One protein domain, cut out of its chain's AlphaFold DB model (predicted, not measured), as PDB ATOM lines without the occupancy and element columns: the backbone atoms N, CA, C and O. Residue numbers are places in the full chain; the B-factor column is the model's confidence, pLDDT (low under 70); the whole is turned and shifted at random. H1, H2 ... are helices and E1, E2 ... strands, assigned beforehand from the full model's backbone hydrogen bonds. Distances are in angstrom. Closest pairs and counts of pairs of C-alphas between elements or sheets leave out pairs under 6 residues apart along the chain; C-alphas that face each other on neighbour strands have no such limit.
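This is residues 8 to 88 of the 97 residues of an uncharacterized protein of Phaseolus angularis (UniProt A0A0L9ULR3). With little regular structure, the model is a loop-rich head, holding the two-stranded ribbon E1 and E2 and the short helix H1, and a lone helix H2 at the far end of a long link. The printed part has 81 residues, with E1, H1, E2 and H2 in that order, antiparallel strands and a mixed class; only 28 residues are in named elements. It is loose, with a radius of gyration of the C-alphas of 17.0 A, and spans 46 by 28 by 21 A.

E1, residues 17 to 21, begins at C-alpha 17 (109.420, 92.892, 142.784) and is 13.1 A long. H1, residues 42 to 45, measures 5.2 A, and E2, residues 49 to 53, 13.1 A. H2, residues 73 to 86, measures 20.0 A, ending at C-alpha 86 (90.877, 121.790, 149.900).

E1 and E2 are antiparallel neighbours at 143 degrees; N 18 and O 52 are within hydrogen-bond range at 2.9 A. The closest C-alphas of E1 and H1, Val 21 and Ala 45, are 7.8 A apart. H2 is apart from E1 and H1. In H2 every O i to N i+4 pair is within hydrogen-bond range; H1 is too short for one.

The farthest C-alphas, Glu 37 and Ser 86, are 49.2 A apart. The printed part has no cut. The links E1 to H1 and E2 to H2 are long. Residues 58 to 65 have pLDDT under 70.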
ATOM      1  N   ILE A   8     109.820  90.488 132.510       83.19
ATOM      2  CA  ILE A   8     110.746  91.542 132.075       83.19
ATOM      3  C   ILE A   8     112.076  90.842 131.794       83.19
ATOM      4  O   ILE A   8     112.567  90.153 132.676       83.19
ATOM      5  N   HIS A   9     112.656  91.001 130.599       83.88
ATOM      6  CA  HIS A   9     113.920  90.336 130.230       83.88
ATOM      7  C   HIS A   9     113.913  88.819 130.503       83.88
ATOM      8  O   HIS A   9     114.849  88.286 131.080       83.88
ATOM      9  N   HIS A  10     112.821  88.139 130.134       83.12
ATOM     10  CA  HIS A  10     112.578  86.708 130.387       83.12
ATOM     11  C   HIS A  10     112.425  86.298 131.865       83.12
ATOM     12  O   HIS A  10     112.028  85.168 132.136       83.12
ATOM     13  N   GLU A  11     112.600  87.223 132.808       82.69
ATOM     14  CA  GLU A  11     112.395  86.994 134.237       82.69
ATOM     15  C   GLU A  11     110.949  87.268 134.655       82.69
ATOM     16  O   GLU A  11     110.322  88.232 134.203       82.69
ATOM     17  N   THR A  12     110.403  86.436 135.544       85.56
ATOM     18  CA  THR A  12     109.027  86.588 136.049       85.56
ATOM     19  C   THR A  12     108.959  87.637 137.154       85.56
ATOM     20  O   THR A  12     109.779  87.653 138.068       85.56
ATOM     21  N   ILE A  13     107.943  88.500 137.113       86.00
ATOM     22  CA  ILE A  13     107.705  89.488 138.169       86.00
ATOM     23  C   ILE A  13     107.117  88.771 139.394       86.00
ATOM     24  O   ILE A  13     105.939  88.406 139.407       86.00
ATOM     25  N   THR A  14     107.931  88.575 140.428       86.75
ATOM     26  CA  THR A  14     107.505  88.033 141.727       86.75
ATOM     27  C   THR A  14     106.822  89.100 142.594       86.75
ATOM     28  O   THR A  14     106.906  90.298 142.324       86.75
ATOM     29  N   ALA A  15     106.117  88.680 143.652       84.88
ATOM     30  CA  ALA A  15     105.320  89.576 144.504       84.88
ATOM     31  C   ALA A  15     106.143  90.640 145.259       84.88
ATOM     32  O   ALA A  15     105.609  91.676 145.650       84.88
ATOM     33  N   ASP A  16     107.433  90.386 145.472       87.94
ATOM     34  CA  ASP A  16     108.396  91.270 146.133       87.94
ATOM     35  C   ASP A  16     109.146  92.199 145.156       87.94
ATOM     36  O   ASP A  16     109.972  93.018 145.578       87.94
ATOM     37  N   MET A  17     108.824  92.113 143.864       88.38
ATOM     38  CA  MET A  17     109.420  92.892 142.784       88.38
ATOM     39  C   MET A  17     108.392  93.830 142.146       88.38
ATOM     40  O   MET A  17     107.183  93.600 142.154       88.38
ATOM     41  N   MET A  18     108.881  94.913 141.552       87.75
ATOM     42  CA  MET A  18     108.075  95.842 140.771       87.75
ATOM     43  C   MET A  18     108.751  96.133 139.437       87.75
ATOM     44  O   MET A  18     109.971  96.259 139.351       87.75
ATOM     45  N   ARG A  19     107.930  96.293 138.398       89.38
ATOM     46  CA  ARG A  19     108.354  96.857 137.117       89.38
ATOM     47  C   ARG A  19     108.626  98.348 137.274       89.38
ATOM     48  O   ARG A  19     107.702  99.099 137.587       89.38
ATOM     49  N   VAL A  20     109.846  98.782 136.982       87.50
ATOM     50  CA  VAL A  20     110.195 100.208 136.901       87.50
ATOM     51  C   VAL A  20     110.747 100.529 135.522       87.50
ATOM     52  O   VAL A  20     111.346  99.670 134.884       87.50
ATOM     53  N   VAL A  21     110.535 101.760 135.061       90.00
ATOM     54  CA  VAL A  21     111.161 102.295 133.848       90.00
ATOM     55  C   VAL A  21     112.241 103.288 134.253       90.00
ATOM     56  O   VAL A  21     112.017 104.122 135.135       90.00
ATOM     57  N   VAL A  22     113.412 103.197 133.628       89.75
ATOM     58  CA  VAL A  22     114.495 104.157 133.862       89.75
ATOM     59  C   VAL A  22     114.340 105.309 132.878       89.75
ATOM     60  O   VAL A  22     114.477 105.129 131.673       89.75
ATOM     61  N   VAL A  23     114.027 106.495 133.397       89.50
ATOM     62  CA  VAL A  23     113.781 107.702 132.586       89.50
ATOM     63  C   VAL A  23     114.931 108.705 132.624       89.50
ATOM     64  O   VAL A  23     115.022 109.549 131.741       89.50
ATOM     65  N   ASP A  24     115.798 108.619 133.633       90.19
ATOM     66  CA  ASP A  24     116.956 109.497 133.809       90.19
ATOM     67  C   ASP A  24     118.061 108.766 134.591       90.19
ATOM     68  O   ASP A  24     117.776 107.875 135.402       90.19
ATOM     69  N   ILE A  25     119.325 109.121 134.340       90.81
ATOM     70  CA  ILE A  25     120.507 108.410 134.841       90.81
ATOM     71  C   ILE A  25     121.518 109.394 135.420       90.81
ATOM     72  O   ILE A  25     122.109 110.205 134.715       90.81
ATOM     73  N   ARG A  26     121.806 109.237 136.716       90.81
ATOM     74  CA  ARG A  26     122.857 110.002 137.409       90.81
ATOM     75  C   ARG A  26     124.242 109.368 137.315       90.81
ATOM     76  O   ARG A  26     125.239 110.075 137.289       90.81
ATOM     77  N   ASN A  27     124.304 108.037 137.316       93.50
ATOM     78  CA  ASN A  27     125.544 107.276 137.187       93.50
ATOM     79  C   ASN A  27     125.293 106.044 136.309       93.50
ATOM     80  O   ASN A  27     124.671 105.081 136.754       93.50
ATOM     81  N   ALA A  28     125.780 106.078 135.069       93.56
ATOM     82  CA  ALA A  28     125.533 105.031 134.079       93.56
ATOM     83  C   ALA A  28     126.260 103.711 134.376       93.56
ATOM     84  O   ALA A  28     125.800 102.655 133.945       93.56
ATOM     85  N   THR A  29     127.369 103.744 135.120       95.56
ATOM     86  CA  THR A  29     128.166 102.546 135.431       95.56
ATOM     87  C   THR A  29     127.684 101.815 136.683       95.56
ATOM     88  O   THR A  29     128.144 100.709 136.966       95.56
ATOM     89  N   ALA A  30     126.737 102.397 137.429       93.75
ATOM     90  CA  ALA A  30     126.102 101.731 138.557       93.75
ATOM     91  C   ALA A  30     125.385 100.452 138.100       93.75
ATOM     92  O   ALA A  30     124.768 100.423 137.035       93.75
ATOM     93  N   ARG A  31     125.441  99.395 138.915       93.69
ATOM     94  CA  ARG A  31     124.725  98.142 138.640       93.69
ATOM     95  C   ARG A  31     123.234  98.278 138.928       93.69
ATOM     96  O   ARG A  31     122.843  99.005 139.843       93.69
ATOM     97  N   VAL A  32     122.413  97.550 138.176       92.12
ATOM     98  CA  VAL A  32     120.996  97.384 138.528       92.12
ATOM     99  C   VAL A  32     120.851  96.437 139.731       92.12
ATOM    100  O   VAL A  32     121.720  95.590 139.947       92.12
ATOM    101  N   PRO A  33     119.776  96.544 140.534       90.19
ATOM    102  CA  PRO A  33     119.595  95.689 141.709       90.19
ATOM    103  C   PRO A  33     119.374  94.212 141.385       90.19
ATOM    104  O   PRO A  33     119.730  93.358 142.191       90.19
ATOM    105  N   VAL A  34     118.765  93.931 140.230       90.38
ATOM    106  CA  VAL A  34     118.525  92.579 139.714       90.38
ATOM    107  C   VAL A  34     119.071  92.533 138.287       90.38
ATOM    108  O   VAL A  34     118.368  92.930 137.359       90.38
ATOM    109  N   PRO A  35     120.350  92.159 138.111       91.25
ATOM    110  CA  PRO A  35     120.952  92.038 136.791       91.25
ATOM    111  C   PRO A  35     120.346  90.882 135.998       91.25
ATOM    112  O   PRO A  35     120.067  89.826 136.564       91.25
ATOM    113  N   THR A  36     120.200  91.072 134.691       89.50
ATOM    114  CA  THR A  36     119.840  90.027 133.723       89.50
ATOM    115  C   THR A  36     120.968  89.853 132.706       89.50
ATOM    116  O   THR A  36     121.964  90.586 132.737       89.50
ATOM    117  N   GLU A  37     120.842  88.884 131.796       89.00
ATOM    118  CA  GLU A  37     121.792  88.736 130.682       89.00
ATOM    119  C   GLU A  37     121.836  89.999 129.807       89.00
ATOM    120  O   GLU A  37     122.915  90.442 129.414       89.00
ATOM    121  N   ASP A  38     120.678  90.630 129.591       86.94
ATOM    122  CA  ASP A  38     120.538  91.826 128.757       86.94
ATOM    123  C   ASP A  38     120.961  93.122 129.472       86.94
ATOM    124  O   ASP A  38     121.427  94.067 128.831       86.94
ATOM    125  N   VAL A  39     120.753  93.211 130.794       92.50
ATOM    126  CA  VAL A  39     120.889  94.463 131.558       92.50
ATOM    127  C   VAL A  39     121.662  94.238 132.856       92.50
ATOM    128  O   VAL A  39     121.161  93.666 133.822       92.50
ATOM    129  N   GLN A  40     122.880  94.773 132.906       94.00
ATOM    130  CA  GLN A  40     123.792  94.705 134.053       94.00
ATOM    131  C   GLN A  40     123.957  96.065 134.749       94.00
ATOM    132  O   GLN A  40     124.139  96.130 135.970       94.00
ATOM    133  N   THR A  41     123.885  97.168 133.996       95.38
ATOM    134  CA  THR A  41     124.086  98.533 134.507       95.38
ATOM    135  C   THR A  41     122.885  99.439 134.259       95.38
ATOM    136  O   THR A  41     122.080  99.218 133.357       95.38
ATOM    137  N   VAL A  42     122.766 100.502 135.062       91.81
ATOM    138  CA  VAL A  42     121.699 101.506 134.932       91.81
ATOM    139  C   VAL A  42     121.769 102.194 133.564       91.81
ATOM    140  O   VAL A  42     120.725 102.470 132.981       91.81
ATOM    141  N   GLY A  43     122.977 102.393 133.016       93.19
ATOM    142  CA  GLY A  43     123.210 102.906 131.660       93.19
ATOM    143  C   GLY A  43     122.494 102.120 130.561       93.19
ATOM    144  O   GLY A  43     121.975 102.715 129.623       93.19
ATOM    145  N   GLN A  44     122.423 100.795 130.700       93.50
ATOM    146  CA  GLN A  44     121.777  99.901 129.731       93.50
ATOM    147  C   GLN A  44     120.245  99.895 129.847       93.50
ATOM    148  O   GLN A  44     119.562  99.411 128.951       93.50
ATOM    149  N   ALA A  45     119.698 100.428 130.942       91.44
ATOM    150  CA  ALA A  45     118.272 100.383 131.239       91.44
ATOM    151  C   ALA A  45     117.490 101.615 130.742       91.44
ATOM    152  O   ALA A  45     116.267 101.639 130.889       91.44
ATOM    153  N   LEU A  46     118.155 102.642 130.188       92.00
ATOM    154  CA  LEU A  46     117.505 103.896 129.785       92.00
ATOM    155  C   LEU A  46     116.374 103.647 128.778       92.00
ATOM    156  O   LEU A  46     116.589 103.064 127.719       92.00
ATOM    157  N   GLY A  47     115.166 104.111 129.101       87.44
ATOM    158  CA  GLY A  47     113.981 103.924 128.262       87.44
ATOM    159  C   GLY A  47     113.412 102.501 128.267       87.44
ATOM    160  O   GLY A  47     112.469 102.236 127.524       87.44
ATOM    161  N   ASN A  48     113.937 101.598 129.101       88.94
ATOM    162  CA  ASN A  48     113.487 100.213 129.214       88.94
ATOM    163  C   ASN A  48     112.933  99.898 130.618       88.94
ATOM    164  O   ASN A  48     113.112 100.659 131.576       88.94
ATOM    165  N   PHE A  49     112.234  98.770 130.731       90.19
ATOM    166  CA  PHE A  49     111.728  98.237 131.988       90.19
ATOM    167  C   PHE A  49     112.748  97.305 132.641       90.19
ATOM    168  O   PHE A  49     113.252  96.396 131.995       90.19
ATOM    169  N   ILE A  50     112.973  97.467 133.943       92.00
ATOM    170  CA  ILE A  50     113.781  96.553 134.761       92.00
ATOM    171  C   ILE A  50     112.997  96.099 135.994       92.00
ATOM    172  O   ILE A  50     112.016  96.734 136.404       92.00
ATOM    173  N   LEU A  51     113.435  94.992 136.593       91.25
ATOM    174  CA  LEU A  51     112.947  94.558 137.897       91.25
ATOM    175  C   LEU A  51     113.584  95.403 139.001       91.25
ATOM    176  O   LEU A  51     114.792  95.648 139.010       91.25
ATOM    177  N   TRP A  52     112.760  95.831 139.954       90.31
ATOM    178  CA  TRP A  52     113.209  96.549 141.137       90.31
ATOM    179  C   TRP A  52     112.641  95.913 142.407       90.31
ATOM    180  O   TRP A  52     111.417  95.808 142.530       90.31
ATOM    181  N   PRO A  53     113.486  95.535 143.380       90.44
ATOM    182  CA  PRO A  53     113.013  95.029 144.659       90.44
ATOM    183  C   PRO A  53     112.184  96.087 145.389       90.44
ATOM    184  O   PRO A  53     112.647  97.213 145.596       90.44
ATOM    185  N   LEU A  54     110.987  95.722 145.857       86.50
ATOM    186  CA  LEU A  54     110.093  96.635 146.585       86.50
ATOM    187  C   LEU A  54     110.751  97.226 147.840       86.50
ATOM    188  O   LEU A  54     110.495  98.363 148.214       86.50
ATOM    189  N   ARG A  55     111.658  96.479 148.471       85.25
ATOM    190  CA  ARG A  55     112.436  96.942 149.631       85.25
ATOM    191  C   ARG A  55     113.426  98.070 149.313       85.25
ATOM    192  O   ARG A  55     113.848  98.774 150.225       85.25
ATOM    193  N   LEU A  56     113.821  98.218 148.046       83.94
ATOM    194  CA  LEU A  56     114.758  99.244 147.578       83.94
ATOM    195  C   LEU A  56     114.052 100.437 146.939       83.94
ATOM    196  O   LEU A  56     114.678 101.475 146.723       83.94
ATOM    197  N   SER A  57     112.760 100.329 146.626       78.00
ATOM    198  CA  SER A  57     111.974 101.512 146.324       78.00
ATOM    199  C   SER A  57     111.684 102.214 147.649       78.00
ATOM    200  O   SER A  57     110.755 101.887 148.386       78.00
ATOM    201  N   ARG A  58     112.496 103.233 147.976       65.69
ATOM    202  CA  ARG A  58     112.061 104.249 148.944       65.69
ATOM    203  C   ARG A  58     110.686 104.675 148.460       65.69
ATOM    204  O   ARG A  58     110.585 104.999 147.282       65.69
ATOM    205  N   ALA A  59     109.655 104.591 149.299       54.66
ATOM    206  CA  ALA A  59     108.269 104.824 148.909       54.66
ATOM    207  C   ALA A  59     108.080 106.229 148.293       54.66
ATOM    208  O   ALA A  59     107.645 107.171 148.939       54.66
ATOM    209  N   ILE A  60     108.418 106.357 147.012       51.69
ATOM    210  CA  ILE A  60     107.851 107.294 146.056       51.69
ATOM    211  C   ILE A  60     106.765 106.534 145.286       51.69
ATOM    212  O   ILE A  60     106.337 106.920 144.205       51.69
ATOM    213  N   VAL A  61     106.197 105.489 145.896       51.28
ATOM    214  CA  VAL A  61     104.748 105.404 145.870       51.28
ATOM    215  C   VAL A  61     104.308 106.704 146.540       51.28
ATOM    216  O   VAL A  61     104.188 106.780 147.764       51.28
ATOM    217  N   LYS A  62     104.116 107.778 145.753       51.22
ATOM    218  CA  LYS A  62     103.199 108.842 146.175       51.22
ATOM    219  C   LYS A  62     102.014 108.094 146.781       51.22
ATOM    220  O   LYS A  62     101.619 107.074 146.213       51.22
ATOM    221  N   LYS A  63     101.484 108.530 147.928       57.78
ATOM    222  CA  LYS A  63     100.200 108.028 148.452       57.78
ATOM    223  C   LYS A  63      99.105 108.354 147.422       57.78
ATOM    224  O   LYS A  63      98.284 109.244 147.607       57.78
ATOM    225  N   CYS A  64      99.137 107.670 146.291       59.94
ATOM    226  CA  CYS A  64      98.142 107.659 145.260       59.94
ATOM    227  C   CYS A  64      97.076 106.736 145.808       59.94
ATOM    228  O   CYS A  64      97.365 105.645 146.303       59.94
ATOM    229  N   SER A  65      95.843 107.215 145.795       63.72
ATOM    230  CA  SER A  65      94.729 106.410 146.260       63.72
ATOM    231  C   SER A  65      94.477 105.359 145.179       63.72
ATOM    232  O   SER A  65      93.798 105.632 144.195       63.72
ATOM    233  N   ARG A  66      95.140 104.203 145.294       74.44
ATOM    234  CA  ARG A  66      94.930 103.069 144.395       74.44
ATOM    235  C   ARG A  66      93.606 102.430 144.782       74.44
ATOM    236  O   ARG A  66      93.459 101.974 145.912       74.44
ATOM    237  N   GLN A  67      92.665 102.404 143.847       77.12
ATOM    238  CA  GLN A  67      91.414 101.691 144.056       77.12
ATOM    239  C   GLN A  67      91.687 100.179 144.186       77.12
ATOM    240  O   GLN A  67      92.453  99.634 143.381       77.12
ATOM    241  N   PRO A  68      91.114  99.500 145.193       74.06
ATOM    242  CA  PRO A  68      91.254  98.055 145.355       74.06
ATOM    243  C   PRO A  68      90.309  97.267 144.432       74.06
ATOM    244  O   PRO A  68      90.629  96.137 144.074       74.06
ATOM    245  N   GLY A  69      89.178  97.861 144.024       75.31
ATOM    246  CA  GLY A  69      88.170  97.252 143.148       75.31
ATOM    247  C   GLY A  69      88.042  97.922 141.773       75.31
ATOM    248  O   GLY A  69      88.699  98.921 141.481       75.31
ATOM    249  N   SER A  70      87.178  97.372 140.915       77.00
ATOM    250  CA  SER A  70      86.969  97.846 139.534       77.00
ATOM    251  C   SER A  70      85.895  98.933 139.379       77.00
ATOM    252  O   SER A  70      85.838  99.568 138.330       77.00
ATOM    253  N   PHE A  71      85.062  99.167 140.398       86.38
ATOM    254  CA  PHE A  71      83.855 100.007 140.312       86.38
ATOM    255  C   PHE A  71      83.944 101.346 141.068       86.38
ATOM    256  O   PHE A  71      83.086 102.206 140.898       86.38
ATOM    257  N   GLU A  72      84.982 101.570 141.875       87.06
ATOM    258  CA  GLU A  72      85.097 102.771 142.722       87.06
ATOM    259  C   GLU A  72      85.847 103.935 142.048       87.06
ATOM    260  O   GLU A  72      86.150 104.942 142.692       87.06
ATOM    261  N   CYS A  73      86.155 103.832 140.753       82.56
ATOM    262  CA  CYS A  73      87.025 104.790 140.064       82.56
ATOM    263  C   CYS A  73      86.517 106.229 140.157       82.56
ATOM    264  O   CYS A  73      87.297 107.131 140.466       82.56
ATOM    265  N   GLY A  74      85.205 106.438 140.003       86.75
ATOM    266  CA  GLY A  74      84.577 107.751 140.158       86.75
ATOM    267  C   GLY A  74      84.759 108.338 141.562       86.75
ATOM    268  O   GLY A  74      85.101 109.511 141.699       86.75
ATOM    269  N   TYR A  75      84.613 107.519 142.610       89.56
ATOM    270  CA  TYR A  75      84.798 107.949 144.000       89.56
ATOM    271  C   TYR A  75      86.229 108.434 144.259       89.56
ATOM    272  O   TYR A  75      86.432 109.510 144.826       89.56
ATOM    273  N   TYR A  76      87.232 107.677 143.807       86.62
ATOM    274  CA  TYR A  76      88.634 108.046 144.003       86.62
ATOM    275  C   TYR A  76      89.031 109.302 143.214       86.62
ATOM    276  O   TYR A  76      89.783 110.122 143.747       86.62
ATOM    277  N   VAL A  77      88.490 109.500 142.004       88.81
ATOM    278  CA  VAL A  77      88.698 110.727 141.211       88.81
ATOM    279  C   VAL A  77      88.096 111.943 141.917       88.81
ATOM    280  O   VAL A  77      88.810 112.915 142.167       88.81
ATOM    281  N   MET A  78      86.824 111.870 142.322       92.56
ATOM    282  CA  MET A  78      86.151 112.975 143.019       92.56
ATOM    283  C   MET A  78      86.835 113.311 144.350       92.56
ATOM    284  O   MET A  78      87.111 114.475 144.639       92.56
ATOM    285  N   ARG A  79      87.202 112.291 145.138       87.56
ATOM    286  CA  ARG A  79      87.926 112.470 146.407       87.56
ATOM    287  C   ARG A  79      89.312 113.083 146.205       87.56
ATOM    288  O   ARG A  79      89.795 113.799 147.082       87.56
ATOM    289  N   HIS A  80      89.977 112.799 145.086       86.25
ATOM    290  CA  HIS A  80      91.262 113.412 144.766       86.25
ATOM    291  C   HIS A  80      91.105 114.885 144.372       86.25
ATOM    292  O   HIS A  80      91.829 115.723 144.905       86.25
ATOM    293  N   MET A  81      90.122 115.212 143.527       89.75
ATOM    294  CA  MET A  81      89.800 116.600 143.169       89.75
ATOM    295  C   MET A  81      89.456 117.433 144.407       89.75
ATOM    296  O   MET A  81      90.015 118.513 144.593       89.75
ATOM    297  N   GLN A  82      88.628 116.890 145.307       88.25
ATOM    298  CA  GLN A  82      88.313 117.529 146.583       88.25
ATOM    299  C   GLN A  82      89.583 117.844 147.384       88.25
ATOM    300  O   GLN A  82      89.740 118.963 147.857       88.25
ATOM    301  N   LYS A  83      90.523 116.895 147.499       86.38
ATOM    302  CA  LYS A  83      91.793 117.114 148.215       86.38
ATOM    303  C   LYS A  83      92.638 118.231 147.599       86.38
ATOM    304  O   LYS A  83      93.235 118.984 148.357       86.38
ATOM    305  N   ILE A  84      92.700 118.337 146.268       85.81
ATOM    306  CA  ILE A  84      93.449 119.404 145.575       85.81
ATOM    307  C   ILE A  84      92.845 120.773 145.903       85.81
ATOM    308  O   ILE A  84      93.574 121.677 146.311       85.81
ATOM    309  N   ILE A  85      91.519 120.891 145.778       87.06
ATOM    310  CA  ILE A  85      90.780 122.127 146.063       87.06
ATOM    311  C   ILE A  85      90.948 122.508 147.539       87.06
ATOM    312  O   ILE A  85      91.321 123.636 147.847       87.06
ATOM    313  N   SER A  86      90.745 121.558 148.456       87.69
ATOM    314  CA  SER A  86      90.877 121.790 149.900       87.69
ATOM    315  C   SER A  86      92.303 122.128 150.337       87.69
ATOM    316  O   SER A  86      92.476 122.834 151.323       87.69
ATOM    317  N   ALA A  87      93.320 121.632 149.631       84.56
ATOM    318  CA  ALA A  87      94.717 121.946 149.916       84.56
ATOM    319  C   ALA A  87      95.194 123.245 149.237       84.56
ATOM    320  O   ALA A  87      96.354 123.612 149.411       84.56
ATOM    321  N   ASN A  88      94.325 123.921 148.470       81.62
ATOM    322  CA  ASN A  88      94.627 125.132 147.702       81.62
ATOM    323  C   ASN A  88      95.921 125.010 146.871       81.62
ATOM    324  O   ASN A  88      96.757 125.913 146.817       81.62
TER     325      ASN A  88